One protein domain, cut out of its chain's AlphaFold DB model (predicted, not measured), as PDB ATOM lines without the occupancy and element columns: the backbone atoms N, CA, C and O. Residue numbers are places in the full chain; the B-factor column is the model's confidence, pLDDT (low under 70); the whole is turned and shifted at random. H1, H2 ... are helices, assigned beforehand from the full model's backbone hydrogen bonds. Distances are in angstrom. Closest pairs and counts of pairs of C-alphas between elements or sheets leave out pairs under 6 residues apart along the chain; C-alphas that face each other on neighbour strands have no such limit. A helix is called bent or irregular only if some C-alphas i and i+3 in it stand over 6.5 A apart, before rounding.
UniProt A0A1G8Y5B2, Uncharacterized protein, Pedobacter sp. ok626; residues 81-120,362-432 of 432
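This is residues 81 to 120 and 362 to 432 of the 432 residues of an uncharacterized protein of Pedobacter sp. ok626 (UniProt A0A1G8Y5B2). Three long helices lie side by side in a row, with H3 in the middle: H1 packs on one side of it, and H2, folded with arm H3a into a hairpin, on the other. Beyond bent H3, residues 427 to 432, with the short H4, stick out at one end of the rod. The printed part has 111 residues with four named helices, H1, H2, H3 and H4 in that order, and no named strand: the class is all helix. It is loose, with a radius of gyration of the C-alphas of 18.4 A, and spans 58 by 28 by 14 A.

H1, residues 81 to 117, begins at C-alpha 81 (156.902, 187.718, 152.583) and is 52.8 A long. H2, residues 364 to 390, is 37.0 A long, neither bent nor irregular, but only just: C-alphas 380 and 383 are 6.5 A apart. H3, residues 394 to 423, was assigned as one helix by its hydrogen bonds but is bent: C-alphas 413 and 416 are 6.9 A apart. Its arms are H3a, residues 394 to 413, 28.7 A long, and H3b, residues 416 to 423. H4, residues 427 to 430, ends at C-alpha 430 (156.536, 176.992, 136.545).

H1 touches H3a with residues 100 to 115 alone, closest at the C-alphas of Thr 104 and Ala 406, 5.6 A, at a shallow tilt of 23 degrees, opposite ways. H2 touches H3a, closest at the C-alphas of Phe 379 and Ser 400, 5.0 A. H1 and H2 are apart. Every O i to N i+4 pair is within hydrogen-bond range in H1, H3a and H3b, and 20 of 23 in H2; H4 is too short for such a pair.

The farthest C-alphas, of Asn 119 and Asp 432, are 60.5 A apart. Residues 121 to 361 are not printed; C-alphas 120 and 362 are 45.1 A apart across this cut. The links H2 to H3 and H3 to H4 are tight. The mean pLDDT of the printed part is 71.9, with 34 residues under 70, among them 81 to 96 and 421 to 432.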
ATOM      1  N   LYS A  81     157.913 186.821 153.168       37.28
ATOM      2  CA  LYS A  81     156.902 187.718 152.583       37.28
ATOM      3  C   LYS A  81     156.266 187.108 151.330       37.28
ATOM      4  O   LYS A  81     155.061 187.250 151.134       37.28
ATOM      5  N   ASP A  82     157.055 186.388 150.537       41.31
ATOM      6  CA  ASP A  82     156.593 185.648 149.364       41.31
ATOM      7  C   ASP A  82     155.861 184.359 149.760       41.31
ATOM      8  O   ASP A  82     154.790 184.110 149.218       41.31
ATOM      9  N   LYS A  83     156.313 183.615 150.784       37.28
ATOM     10  CA  LYS A  83     155.554 182.484 151.360       37.28
ATOM     11  C   LYS A  83     154.269 182.930 152.053       37.28
ATOM     12  O   LYS A  83     153.273 182.235 151.937       37.28
ATOM     13  N   ILE A  84     154.244 184.076 152.736       37.75
ATOM     14  CA  ILE A  84     153.034 184.650 153.352       37.75
ATOM     15  C   ILE A  84     152.072 185.137 152.263       37.75
ATOM     16  O   ILE A  84     150.868 184.941 152.393       37.75
ATOM     17  N   LYS A  85     152.570 185.715 151.161       42.41
ATOM     18  CA  LYS A  85     151.745 186.032 149.984       42.41
ATOM     19  C   LYS A  85     151.208 184.775 149.300       42.41
ATOM     20  O   LYS A  85     150.027 184.743 148.985       42.41
ATOM     21  N   GLU A  86     152.035 183.750 149.102       43.03
ATOM     22  CA  GLU A  86     151.651 182.464 148.502       43.03
ATOM     23  C   GLU A  86     150.641 181.717 149.392       43.03
ATOM     24  O   GLU A  86     149.621 181.235 148.903       43.03
ATOM     25  N   PHE A  87     150.855 181.723 150.711       38.44
ATOM     26  CA  PHE A  87     149.955 181.159 151.718       38.44
ATOM     27  C   PHE A  87     148.626 181.919 151.788       38.44
ATOM     28  O   PHE A  87     147.563 181.302 151.767       38.44
ATOM     29  N   ASN A  88     148.658 183.256 151.787       47.78
ATOM     30  CA  ASN A  88     147.444 184.070 151.726       47.78
ATOM     31  C   ASN A  88     146.709 183.897 150.391       47.78
ATOM     32  O   ASN A  88     145.486 183.921 150.376       47.78
ATOM     33  N   TYR A  89     147.409 183.665 149.280       49.16
ATOM     34  CA  TYR A  89     146.791 183.463 147.968       49.16
ATOM     35  C   TYR A  89     146.119 182.089 147.839       49.16
ATOM     36  O   TYR A  89     144.963 182.011 147.423       49.16
ATOM     37  N   GLN A  90     146.792 181.011 148.264       53.31
ATOM     38  CA  GLN A  90     146.184 179.676 148.335       53.31
ATOM     39  C   GLN A  90     144.980 179.655 149.287       53.31
ATOM     40  O   GLN A  90     143.979 178.991 149.008       53.31
ATOM     41  N   ARG A  91     145.049 180.429 150.377       52.12
ATOM     42  CA  ARG A  91     143.943 180.631 151.314       52.12
ATOM     43  C   ARG A  91     142.784 181.406 150.680       52.12
ATOM     44  O   ARG A  91     141.681 180.891 150.693       52.12
ATOM     45  N   ILE A  92     143.024 182.533 150.003       55.38
ATOM     46  CA  ILE A  92     141.983 183.305 149.288       55.38
ATOM     47  C   ILE A  92     141.279 182.462 148.212       55.38
ATOM     48  O   ILE A  92     140.067 182.574 148.036       55.38
ATOM     49  N   TYR A  93     142.014 181.603 147.503       60.69
ATOM     50  CA  TYR A  93     141.447 180.671 146.522       60.69
ATOM     51  C   TYR A  93     140.538 179.627 147.180       60.69
ATOM     52  O   TYR A  93     139.387 179.451 146.773       60.69
ATOM     53  N   LYS A  94     141.049 178.961 148.223       63.69
ATOM     54  CA  LYS A  94     140.290 177.977 148.996       63.69
ATOM     55  C   LYS A  94     139.044 178.619 149.604       63.69
ATOM     56  O   LYS A  94     137.963 178.051 149.504       63.69
ATOM     57  N   ASP A  95     139.181 179.825 150.138       69.31
ATOM     58  CA  ASP A  95     138.103 180.586 150.754       69.31
ATOM     59  C   ASP A  95     137.063 181.007 149.707       69.31
ATOM     60  O   ASP A  95     135.874 180.855 149.950       69.31
ATOM     61  N   SER A  96     137.469 181.424 148.502       67.12
ATOM     62  CA  SER A  96     136.540 181.795 147.418       67.12
ATOM     63  C   SER A  96     135.746 180.593 146.888       67.12
ATOM     64  O   SER A  96     134.545 180.703 146.646       67.12
ATOM     65  N   PHE A  97     136.387 179.427 146.751       72.00
ATOM     66  CA  PHE A  97     135.706 178.183 146.375       72.00
ATOM     67  C   PHE A  97     134.748 177.696 147.475       72.00
ATOM     68  O   PHE A  97     133.632 177.261 147.185       72.00
ATOM     69  N   ILE A  98     135.152 177.808 148.745       74.25
ATOM     70  CA  ILE A  98     134.302 177.488 149.900       74.25
ATOM     71  C   ILE A  98     133.107 178.443 149.962       74.25
ATOM     72  O   ILE A  98     131.981 177.977 150.094       74.25
ATOM     73  N   ILE A  99     133.319 179.752 149.798       74.56
ATOM     74  CA  ILE A  99     132.251 180.760 149.761       74.56
ATOM     75  C   ILE A  99     131.274 180.452 148.623       74.56
ATOM     76  O   ILE A  99     130.069 180.411 148.862       74.56
ATOM     77  N   ALA A 100     131.771 180.153 147.418       75.44
ATOM     78  CA  ALA A 100     130.924 179.741 146.302       75.44
ATOM     79  C   ALA A 100     130.108 178.488 146.651       75.44
ATOM     80  O   ALA A 100     128.911 178.450 146.402       75.44
ATOM     81  N   THR A 101     130.722 177.485 147.286       79.88
ATOM     82  CA  THR A 101     130.039 176.250 147.705       79.88
ATOM     83  C   THR A 101     128.965 176.515 148.764       79.88
ATOM     84  O   THR A 101     127.873 175.959 148.673       79.88
ATOM     85  N   ILE A 102     129.234 177.393 149.736       79.88
ATOM     86  CA  ILE A 102     128.275 177.787 150.779       79.88
ATOM     87  C   ILE A 102     127.089 178.532 150.163       79.88
ATOM     88  O   ILE A 102     125.946 178.203 150.468       79.88
ATOM     89  N   ILE A 103     127.341 179.495 149.270       78.44
ATOM     90  CA  ILE A 103     126.285 180.249 148.579       78.44
ATOM     91  C   ILE A 103     125.431 179.306 147.728       78.44
ATOM     92  O   ILE A 103     124.204 179.369 147.788       78.44
ATOM     93  N   THR A 104     126.059 178.398 146.976       77.69
ATOM     94  CA  THR A 104     125.349 177.394 146.177       77.69
ATOM     95  C   THR A 104     124.521 176.457 147.060       77.69
ATOM     96  O   THR A 104     123.359 176.207 146.756       77.69
ATOM     97  N   GLY A 105     125.071 175.976 148.179       77.25
ATOM     98  CA  GLY A 105     124.348 175.130 149.130       77.25
ATOM     99  C   GLY A 105     123.156 175.848 149.768       77.25
ATOM    100  O   GLY A 105     122.057 175.301 149.810       77.25
ATOM    101  N   PHE A 106     123.341 177.103 150.189       80.19
ATOM    102  CA  PHE A 106     122.267 177.938 150.726       80.19
ATOM    103  C   PHE A 106     121.158 178.168 149.692       80.19
ATOM    104  O   PHE A 106     119.981 178.011 150.009       80.19
ATOM    105  N   TYR A 107     121.528 178.460 148.441       82.38
ATOM    106  CA  TYR A 107     120.584 178.599 147.333       82.38
ATOM    107  C   TYR A 107     119.756 177.324 147.118       82.38
ATOM    108  O   TYR A 107     118.533 177.409 147.018       82.38
ATOM    109  N   ILE A 108     120.393 176.146 147.105       80.75
ATOM    110  CA  ILE A 108     119.696 174.858 146.961       80.75
ATOM    111  C   ILE A 108     118.690 174.660 148.104       80.75
ATOM    112  O   ILE A 108     117.537 174.315 147.846       80.75
ATOM    113  N   CYS A 109     119.088 174.922 149.353       76.81
ATOM    114  CA  CYS A 109     118.202 174.796 150.512       76.81
ATOM    115  C   CYS A 109     116.982 175.723 150.409       76.81
ATOM    116  O   CYS A 109     115.849 175.266 150.556       76.81
ATOM    117  N   VAL A 110     117.200 177.008 150.107       80.25
ATOM    118  CA  VAL A 110     116.122 178.000 149.968       80.25
ATOM    119  C   VAL A 110     115.174 177.623 148.832       80.25
ATOM    120  O   VAL A 110     113.959 177.646 149.019       80.25
ATOM    121  N   MET A 111     115.705 177.219 147.676       77.94
ATOM    122  CA  MET A 111     114.879 176.828 146.534       77.94
ATOM    123  C   MET A 111     114.069 175.561 146.804       77.94
ATOM    124  O   MET A 111     112.905 175.494 146.423       77.94
ATOM    125  N   THR A 112     114.634 174.585 147.513       76.56
ATOM    126  CA  THR A 112     113.906 173.361 147.888       76.56
ATOM    127  C   THR A 112     112.734 173.679 148.825       76.56
ATOM    128  O   THR A 112     111.635 173.159 148.638       76.56
ATOM    129  N   ILE A 113     112.937 174.587 149.789       77.31
ATOM    130  CA  ILE A 113     111.880 175.056 150.698       77.31
ATOM    131  C   ILE A 113     110.804 175.828 149.923       77.31
ATOM    132  O   ILE A 113     109.619 175.550 150.087       77.31
ATOM    133  N   LEU A 114     111.189 176.749 149.036       76.56
ATOM    134  CA  LEU A 114     110.238 177.515 148.223       76.56
ATOM    135  C   LEU A 114     109.389 176.613 147.319       76.56
ATOM    136  O   LEU A 114     108.177 176.799 147.245       76.56
ATOM    137  N   VAL A 115     109.989 175.598 146.690       75.06
ATOM    138  CA  VAL A 115     109.257 174.614 145.877       75.06
ATOM    139  C   VAL A 115     108.269 173.809 146.723       75.06
ATOM    140  O   VAL A 115     107.176 173.513 146.252       75.06
ATOM    141  N   SER A 116     108.596 173.501 147.983       70.81
ATOM    142  CA  SER A 116     107.667 172.806 148.888       70.81
ATOM    143  C   SER A 116     106.471 173.659 149.341       70.81
ATOM    144  O   SER A 116     105.479 173.105 149.809       70.81
ATOM    145  N   LEU A 117     106.553 174.988 149.196       70.25
ATOM    146  CA  LEU A 117     105.544 175.950 149.658       70.25
ATOM    147  C   LEU A 117     104.613 176.462 148.544       70.25
ATOM    148  O   LEU A 117     103.581 177.057 148.848       70.25
ATOM    149  N   ILE A 118     104.959 176.271 147.267       68.88
ATOM    150  CA  ILE A 118     104.204 176.806 146.123       68.88
ATOM    151  C   ILE A 118     103.253 175.738 145.561       68.88
ATOM    152  O   ILE A 118     103.662 174.614 145.267       68.88
ATOM    153  N   ASN A 119     101.979 176.107 145.368       56.75
ATOM    154  CA  ASN A 119     100.995 175.258 144.693       56.75
ATOM    155  C   ASN A 119     101.338 175.083 143.203       56.75
ATOM    156  O   ASN A 119     101.696 176.029 142.505       56.75
ATOM    157  N   GLN A 120     101.252 173.834 142.751       63.53
ATOM    158  CA  GLN A 120     101.843 173.309 141.523       63.53
ATOM    159  C   GLN A 120     101.056 173.728 140.270       63.53
ATOM    160  O   GLN A 120     100.023 173.132 139.972       63.53
ATOM    161  N   GLN A 362     146.973 167.674 133.646       67.19
ATOM    162  CA  GLN A 362     145.968 168.665 133.238       67.19
ATOM    163  C   GLN A 362     145.693 169.681 134.353       67.19
ATOM    164  O   GLN A 362     145.630 169.293 135.528       67.19
ATOM    165  N   SER A 363     145.489 170.948 133.972       71.88
ATOM    166  CA  SER A 363     145.190 172.015 134.925       71.88
ATOM    167  C   SER A 363     143.904 171.711 135.693       71.88
ATOM    168  O   SER A 363     142.987 171.042 135.201       71.88
ATOM    169  N   PHE A 364     143.844 172.185 136.936       70.75
ATOM    170  CA  PHE A 364     142.663 172.038 137.779       70.75
ATOM    171  C   PHE A 364     141.412 172.624 137.104       70.75
ATOM    172  O   PHE A 364     140.354 172.003 137.159       70.75
ATOM    173  N   LEU A 365     141.552 173.753 136.396       74.81
ATOM    174  CA  LEU A 365     140.464 174.406 135.666       74.81
ATOM    175  C   LEU A 365     139.824 173.478 134.624       74.81
ATOM    176  O   LEU A 365     138.601 173.401 134.560       74.81
ATOM    177  N   ILE A 366     140.621 172.728 133.850       77.50
ATOM    178  CA  ILE A 366     140.088 171.775 132.859       77.50
ATOM    179  C   ILE A 366     139.237 170.701 133.548       77.50
ATOM    180  O   ILE A 366     138.131 170.406 133.097       77.50
ATOM    181  N   LYS A 367     139.721 170.139 134.662       80.56
ATOM    182  CA  LYS A 367     138.977 169.125 135.428       80.56
ATOM    183  C   LYS A 367     137.696 169.694 136.034       80.56
ATOM    184  O   LYS A 367     136.655 169.051 135.966       80.56
ATOM    185  N   TYR A 368     137.776 170.894 136.600       82.06
ATOM    186  CA  TYR A 368     136.638 171.605 137.173       82.06
ATOM    187  C   TYR A 368     135.550 171.863 136.123       82.06
ATOM    188  O   TYR A 368     134.403 171.466 136.316       82.06
ATOM    189  N   LEU A 369     135.922 172.436 134.974       83.44
ATOM    190  CA  LEU A 369     134.989 172.701 133.881       83.44
ATOM    191  C   LEU A 369     134.366 171.416 133.330       83.44
ATOM    192  O   LEU A 369     133.181 171.424 133.023       83.44
ATOM    193  N   LEU A 370     135.115 170.308 133.255       84.69
ATOM    194  CA  LEU A 370     134.572 169.001 132.863       84.69
ATOM    195  C   LEU A 370     133.510 168.484 133.844       84.69
ATOM    196  O   LEU A 370     132.491 167.955 133.404       84.69
ATOM    197  N   ILE A 371     133.719 168.641 135.155       86.62
ATOM    198  CA  ILE A 371     132.741 168.236 136.178       86.62
ATOM    199  C   ILE A 371     131.483 169.103 136.080       86.62
ATOM    200  O   ILE A 371     130.376 168.570 136.003       86.62
ATOM    201  N   CYS A 372     131.645 170.428 136.027       85.38
ATOM    202  CA  CYS A 372     130.528 171.359 135.885       85.38
ATOM    203  C   CYS A 372     129.741 171.111 134.593       85.38
ATOM    204  O   CYS A 372     128.515 171.040 134.627       85.38
ATOM    205  N   PHE A 373     130.441 170.911 133.475       87.81
ATOM    206  CA  PHE A 373     129.844 170.542 132.195       87.81
ATOM    207  C   PHE A 373     129.055 169.237 132.288       87.81
ATOM    208  O   PHE A 373     127.906 169.188 131.863       87.81
ATOM    209  N   SER A 374     129.641 168.196 132.888       87.88
ATOM    210  CA  SER A 374     128.965 166.906 133.068       87.88
ATOM    211  C   SER A 374     127.683 167.065 133.888       87.88
ATOM    212  O   SER A 374     126.659 166.486 133.539       87.88
ATOM    213  N   GLY A 375     127.709 167.903 134.930       86.38
ATOM    214  CA  GLY A 375     126.524 168.245 135.715       86.38
ATOM    215  C   GLY A 375     125.447 168.953 134.887       86.38
ATOM    216  O   GLY A 375     124.302 168.505 134.875       86.38
ATOM    217  N   VAL A 376     125.802 170.012 134.150       88.69
ATOM    218  CA  VAL A 376     124.854 170.738 133.279       88.69
ATOM    219  C   VAL A 376     124.271 169.818 132.207       88.69
ATOM    220  O   VAL A 376     123.073 169.861 131.955       88.69
ATOM    221  N   PHE A 377     125.081 168.947 131.609       87.12
ATOM    222  CA  PHE A 377     124.620 168.020 130.581       87.12
ATOM    223  C   PHE A 377     123.660 166.961 131.139       87.12
ATOM    224  O   PHE A 377     122.600 166.715 130.562       87.12
ATOM    225  N   VAL A 378     123.991 166.355 132.285       87.94
ATOM    226  CA  VAL A 378     123.142 165.337 132.919       87.94
ATOM    227  C   VAL A 378     121.826 165.943 133.389       87.94
ATOM    228  O   VAL A 378     120.768 165.435 133.028       87.94
ATOM    229  N   PHE A 379     121.869 167.028 134.164       85.88
ATOM    230  CA  PHE A 379     120.662 167.602 134.750       85.88
ATOM    231  C   PHE A 379     119.883 168.460 133.754       85.88
ATOM    232  O   PHE A 379     118.666 168.340 133.699       85.88
ATOM    233  N   GLY A 380     120.549 169.286 132.951       84.50
ATOM    234  CA  GLY A 380     119.900 170.244 132.052       84.50
ATOM    235  C   GLY A 380     119.476 169.688 130.699       84.50
ATOM    236  O   GLY A 380     118.565 170.239 130.091       84.50
ATOM    237  N   VAL A 381     120.098 168.600 130.232       85.94
ATOM    238  CA  VAL A 381     119.797 168.017 128.914       85.94
ATOM    239  C   VAL A 381     119.265 166.596 129.052       85.94
ATOM    240  O   VAL A 381     118.091 166.362 128.779       85.94
ATOM    241  N   LEU A 382     120.087 165.641 129.502       85.69
ATOM    242  CA  LEU A 382     119.705 164.223 129.516       85.69
ATOM    243  C   LEU A 382     118.471 163.968 130.380       85.69
ATOM    244  O   LEU A 382     117.528 163.319 129.930       85.69
ATOM    245  N   LEU A 383     118.465 164.491 131.606       85.00
ATOM    246  CA  LEU A 383     117.354 164.299 132.529       85.00
ATOM    247  C   LEU A 383     116.073 164.944 131.994       85.00
ATOM    248  O   LEU A 383     115.024 164.314 132.051       85.00
ATOM    249  N   GLN A 384     116.156 166.143 131.412       82.12
ATOM    250  CA  GLN A 384     114.986 166.823 130.847       82.12
ATOM    251  C   GLN A 384     114.409 166.086 129.636       82.12
ATOM    252  O   GLN A 384     113.194 165.932 129.531       82.12
ATOM    253  N   VAL A 385     115.264 165.546 128.763       83.06
ATOM    254  CA  VAL A 385     114.832 164.706 127.637       83.06
ATOM    255  C   VAL A 385     114.157 163.425 128.135       83.06
ATOM    256  O   VAL A 385     113.097 163.056 127.633       83.06
ATOM    257  N   ILE A 386     114.723 162.761 129.148       84.06
ATOM    258  CA  ILE A 386     114.130 161.548 129.735       84.06
ATOM    259  C   ILE A 386     112.767 161.854 130.369       84.06
ATOM    260  O   ILE A 386     111.825 161.089 130.168       84.06
ATOM    261  N   LEU A 387     112.639 162.966 131.099       81.00
ATOM    262  CA  LEU A 387     111.363 163.396 131.676       81.00
ATOM    263  C   LEU A 387     110.329 163.681 130.581       81.00
ATOM    264  O   LEU A 387     109.226 163.141 130.620       81.00
ATOM    265  N   GLY A 388     110.708 164.443 129.552       74.38
ATOM    266  CA  GLY A 388     109.823 164.764 128.432       74.38
ATOM    267  C   GLY A 388     109.334 163.542 127.647       74.38
ATOM    268  O   GLY A 388     108.219 163.565 127.131       74.38
ATOM    269  N   LEU A 389     110.138 162.474 127.571       79.44
ATOM    270  CA  LEU A 389     109.805 161.255 126.825       79.44
ATOM    271  C   LEU A 389     109.097 160.180 127.661       79.44
ATOM    272  O   LEU A 389     108.253 159.466 127.124       79.44
ATOM    273  N   PHE A 390     109.450 160.028 128.941       76.69
ATOM    274  CA  PHE A 390     109.075 158.843 129.726       76.69
ATOM    275  C   PHE A 390     108.396 159.146 131.068       76.69
ATOM    276  O   PHE A 390     107.745 158.257 131.617       76.69
ATOM    277  N   LEU A 391     108.561 160.344 131.645       69.50
ATOM    278  CA  LEU A 391     108.229 160.605 133.054       69.50
ATOM    279  C   LEU A 391     107.720 162.038 133.287       69.50
ATOM    280  O   LEU A 391     108.495 162.988 133.321       69.50
ATOM    281  N   SER A 392     106.435 162.202 133.606       68.06
ATOM    282  CA  SER A 392     105.836 163.510 133.927       68.06
ATOM    283  C   SER A 392     105.945 163.888 135.417       68.06
ATOM    284  O   SER A 392     104.969 164.331 136.027       68.06
ATOM    285  N   SER A 393     107.102 163.665 136.049       76.94
ATOM    286  CA  SER A 393     107.277 163.970 137.477       76.94
ATOM    287  C   SER A 393     107.728 165.413 137.698       76.94
ATOM    288  O   SER A 393     108.897 165.743 137.492       76.94
ATOM    289  N   LEU A 394     106.816 166.254 138.200       75.12
ATOM    290  CA  LEU A 394     107.087 167.664 138.518       75.12
ATOM    291  C   LEU A 394     108.253 167.825 139.504       75.12
ATOM    292  O   LEU A 394     109.073 168.728 139.359       75.12
ATOM    293  N   VAL A 395     108.371 166.918 140.477       76.75
ATOM    294  CA  VAL A 395     109.433 166.953 141.495       76.75
ATOM    295  C   VAL A 395     110.815 166.795 140.857       76.75
ATOM    296  O   VAL A 395     111.744 167.526 141.198       76.75
ATOM    297  N   ILE A 396     110.960 165.876 139.899       76.31
ATOM    298  CA  ILE A 396     112.248 165.626 139.241       76.31
ATOM    299  C   ILE A 396     112.609 166.792 138.307       76.31
ATOM    300  O   ILE A 396     113.777 167.187 138.253       76.31
ATOM    301  N   SER A 397     111.622 167.409 137.647       76.94
ATOM    302  CA  SER A 397     111.832 168.638 136.868       76.94
ATOM    303  C   SER A 397     112.362 169.781 137.739       76.94
ATOM    304  O   SER A 397     113.323 170.442 137.347       76.94
ATOM    305  N   TYR A 398     111.823 169.976 138.947       80.69
ATOM    306  CA  TYR A 398     112.348 170.975 139.885       80.69
ATOM    307  C   TYR A 398     113.776 170.670 140.344       80.69
ATOM    308  O   TYR A 398     114.600 171.582 140.387       80.69
ATOM    309  N   ILE A 399     114.098 169.405 140.634       81.75
ATOM    310  CA  ILE A 399     115.466 168.999 140.994       81.75
ATOM    311  C   ILE A 399     116.443 169.348 139.867       81.75
ATOM    312  O   ILE A 399     117.506 169.906 140.132       81.75
ATOM    313  N   SER A 400     116.076 169.070 138.614       83.25
ATOM    314  CA  SER A 400     116.887 169.442 137.451       83.25
ATOM    315  C   SER A 400     117.089 170.958 137.350       83.25
ATOM    316  O   SER A 400     118.230 171.410 137.226       83.25
ATOM    317  N   ILE A 401     116.008 171.742 137.458       83.06
ATOM    318  CA  ILE A 401     116.060 173.208 137.379       83.06
ATOM    319  C   ILE A 401     116.999 173.761 138.459       83.06
ATOM    320  O   ILE A 401     117.920 174.510 138.137       83.06
ATOM    321  N   ILE A 402     116.812 173.343 139.717       84.88
ATOM    322  CA  ILE A 402     117.633 173.776 140.857       84.88
ATOM    323  C   ILE A 402     119.096 173.370 140.662       84.88
ATOM    324  O   ILE A 402     119.992 174.169 140.929       84.88
ATOM    325  N   ALA A 403     119.361 172.148 140.194       85.19
ATOM    326  CA  ALA A 403     120.721 171.664 139.984       85.19
ATOM    327  C   ALA A 403     121.459 172.485 138.918       85.19
ATOM    328  O   ALA A 403     122.595 172.906 139.140       85.19
ATOM    329  N   VAL A 404     120.820 172.760 137.779       86.81
ATOM    330  CA  VAL A 404     121.440 173.545 136.704       86.81
ATOM    331  C   VAL A 404     121.671 174.983 137.142       86.81
ATOM    332  O   VAL A 404     122.786 175.479 136.992       86.81
ATOM    333  N   THR A 405     120.674 175.652 137.730       84.56
ATOM    334  CA  THR A 405     120.854 177.037 138.193       84.56
ATOM    335  C   THR A 405     121.928 177.134 139.274       84.56
ATOM    336  O   THR A 405     122.755 178.045 139.227       84.56
ATOM    337  N   ALA A 406     121.996 176.161 140.187       86.50
ATOM    338  CA  ALA A 406     123.048 176.065 141.193       86.50
ATOM    339  C   ALA A 406     124.444 175.934 140.564       86.50
ATOM    340  O   ALA A 406     125.363 176.646 140.972       86.50
ATOM    341  N   ILE A 407     124.609 175.076 139.549       86.62
ATOM    342  CA  ILE A 407     125.885 174.920 138.836       86.62
ATOM    343  C   ILE A 407     126.265 176.217 138.114       86.62
ATOM    344  O   ILE A 407     127.416 176.641 138.195       86.62
ATOM    345  N   VAL A 408     125.315 176.887 137.453       85.75
ATOM    346  CA  VAL A 408     125.574 178.159 136.753       85.75
ATOM    347  C   VAL A 408     126.020 179.248 137.726       85.75
ATOM    348  O   VAL A 408     127.039 179.896 137.489       85.75
ATOM    349  N   ILE A 409     125.315 179.415 138.847       85.44
ATOM    350  CA  ILE A 409     125.699 180.362 139.903       85.44
ATOM    351  C   ILE A 409     127.096 180.025 140.434       85.44
ATOM    352  O   ILE A 409     127.935 180.912 140.591       85.44
ATOM    353  N   HIS A 410     127.373 178.740 140.663       86.00
ATOM    354  CA  HIS A 410     128.666 178.287 141.159       86.00
ATOM    355  C   HIS A 410     129.814 178.626 140.196       86.00
ATOM    356  O   HIS A 410     130.850 179.120 140.637       86.00
ATOM    357  N   ILE A 411     129.621 178.423 138.887       84.69
ATOM    358  CA  ILE A 411     130.584 178.818 137.849       84.69
ATOM    359  C   ILE A 411     130.777 180.340 137.860       84.69
ATOM    360  O   ILE A 411     131.910 180.807 137.884       84.69
ATOM    361  N   LEU A 412     129.702 181.133 137.873       84.94
ATOM    362  CA  LEU A 412     129.802 182.598 137.818       84.94
ATOM    363  C   LEU A 412     130.602 183.181 138.992       84.94
ATOM    364  O   LEU A 412     131.385 184.109 138.798       84.94
ATOM    365  N   ILE A 413     130.436 182.617 140.190       84.12
ATOM    366  CA  ILE A 413     131.149 183.062 141.394       84.12
ATOM    367  C   ILE A 413     132.596 182.549 141.406       84.12
ATOM    368  O   ILE A 413     133.508 183.283 141.787       84.12
ATOM    369  N   SER A 414     132.841 181.301 140.995       81.62
ATOM    370  CA  SER A 414     134.174 180.692 141.079       81.62
ATOM    371  C   SER A 414     135.114 181.142 139.950       81.62
ATOM    372  O   SER A 414     136.322 181.276 140.171       81.62
ATOM    373  N   MET A 415     134.586 181.415 138.751       79.25
ATOM    374  CA  MET A 415     135.380 181.656 137.543       79.25
ATOM    375  C   MET A 415     136.376 182.815 137.663       79.25
ATOM    376  O   MET A 415     137.524 182.614 137.269       79.25
ATOM    377  N   PRO A 416     136.041 183.991 138.230       79.88
ATOM    378  CA  PRO A 416     137.018 185.066 138.410       79.88
ATOM    379  C   PRO A 416     138.224 184.645 139.260       79.88
ATOM    380  O   PRO A 416     139.366 184.969 138.928       79.88
ATOM    381  N   ALA A 417     137.986 183.883 140.332       74.12
ATOM    382  CA  ALA A 417     139.039 183.370 141.206       74.12
ATOM    383  C   ALA A 417     139.913 182.335 140.478       74.12
ATOM    384  O   ALA A 417     141.142 182.393 140.562       74.12
ATOM    385  N   ILE A 418     139.291 181.429 139.716       71.94
ATOM    386  CA  ILE A 418     140.018 180.397 138.970       71.94
ATOM    387  C   ILE A 418     140.825 181.016 137.818       71.94
ATOM    388  O   ILE A 418     142.000 180.694 137.656       71.94
ATOM    389  N   LEU A 419     140.251 181.951 137.056       73.25
ATOM    390  CA  LEU A 419     140.952 182.645 135.969       73.25
ATOM    391  C   LEU A 419     142.157 183.428 136.491       73.25
ATOM    392  O   LEU A 419     143.233 183.363 135.904       73.25
ATOM    393  N   LYS A 420     142.009 184.111 137.632       71.88
ATOM    394  CA  LYS A 420     143.133 184.792 138.277       71.88
ATOM    395  C   LYS A 420     144.245 183.806 138.640       71.88
ATOM    396  O   LYS A 420     145.409 184.127 138.418       71.88
ATOM    397  N   SER A 421     143.903 182.610 139.123       66.44
ATOM    398  CA  SER A 421     144.891 181.571 139.442       66.44
ATOM    399  C   SER A 421     145.601 180.995 138.212       66.44
ATOM    400  O   SER A 421     146.794 180.739 138.291       66.44
ATOM    401  N   GLU A 422     144.926 180.855 137.064       66.50
ATOM    402  CA  GLU A 422     145.589 180.397 135.830       66.50
ATOM    403  C   GLU A 422     146.486 181.472 135.198       66.50
ATOM    404  O   GLU A 422     147.478 181.140 134.559       66.50
ATOM    405  N   ILE A 423     146.146 182.756 135.351       67.00
ATOM    406  CA  ILE A 423     146.930 183.863 134.778       67.00
ATOM    407  C   ILE A 423     148.147 184.195 135.652       67.00
ATOM    408  O   ILE A 423     149.145 184.726 135.161       67.00
ATOM    409  N   THR A 424     148.078 183.910 136.955       60.91
ATOM    410  CA  THR A 424     149.169 184.233 137.876       60.91
ATOM    411  C   THR A 424     150.298 183.220 137.704       60.91
ATOM    412  O   THR A 424     150.176 182.065 138.089       60.91
ATOM    413  N   PHE A 425     151.411 183.675 137.135       48.31
ATOM    414  CA  PHE A 425     152.632 182.888 137.007       48.31
ATOM    415  C   PHE A 425     153.197 182.544 138.396       48.31
ATOM    416  O   PHE A 425     153.417 183.442 139.216       48.31
ATOM    417  N   HIS A 426     153.450 181.263 138.664       53.16
ATOM    418  CA  HIS A 426     153.972 180.760 139.930       53.16
ATOM    419  C   HIS A 426     155.394 180.207 139.748       53.16
ATOM    420  O   HIS A 426     155.559 179.038 139.398       53.16
ATOM    421  N   PRO A 427     156.447 180.983 140.078       41.72
ATOM    422  CA  PRO A 427     157.833 180.606 139.806       41.72
ATOM    423  C   PRO A 427     158.231 179.213 140.311       41.72
ATOM    424  O   PRO A 427     158.917 178.487 139.611       41.72
ATOM    425  N   LYS A 428     157.743 178.797 141.480       37.91
ATOM    426  CA  LYS A 428     158.083 177.508 142.102       37.91
ATOM    427  C   LYS A 428     157.460 176.278 141.419       37.91
ATOM    428  O   LYS A 428     157.934 175.166 141.608       37.91
ATOM    429  N   TYR A 429     156.372 176.453 140.672       41.22
ATOM    430  CA  TYR A 429     155.716 175.365 139.932       41.22
ATOM    431  C   TYR A 429     155.950 175.478 138.420       41.22
ATOM    432  O   TYR A 429     155.822 174.483 137.709       41.22
ATOM    433  N   ASP A 430     156.307 176.678 137.953       40.62
ATOM    434  CA  ASP A 430     156.536 176.992 136.545       40.62
ATOM    435  C   ASP A 430     158.030 176.996 136.147       40.62
ATOM    436  O   ASP A 430     158.324 176.843 134.955       40.62
ATOM    437  N   TYR A 431     158.970 177.144 137.100       36.88
ATOM    438  CA  TYR A 431     160.426 177.056 136.863       36.88
ATOM    439  C   TYR A 431     161.106 175.803 137.433       36.88
ATOM    440  O   TYR A 431     162.045 175.330 136.791       36.88
ATOM    441  N   ASP A 432     160.649 175.260 138.567       32.59
ATOM    442  CA  ASP A 432     161.227 174.056 139.199       32.59
ATOM    443  C   ASP A 432     160.478 172.784 138.811       32.59
ATOM    444  O   ASP A 432     161.070 171.677 138.871       32.59
TER     445      ASP A 432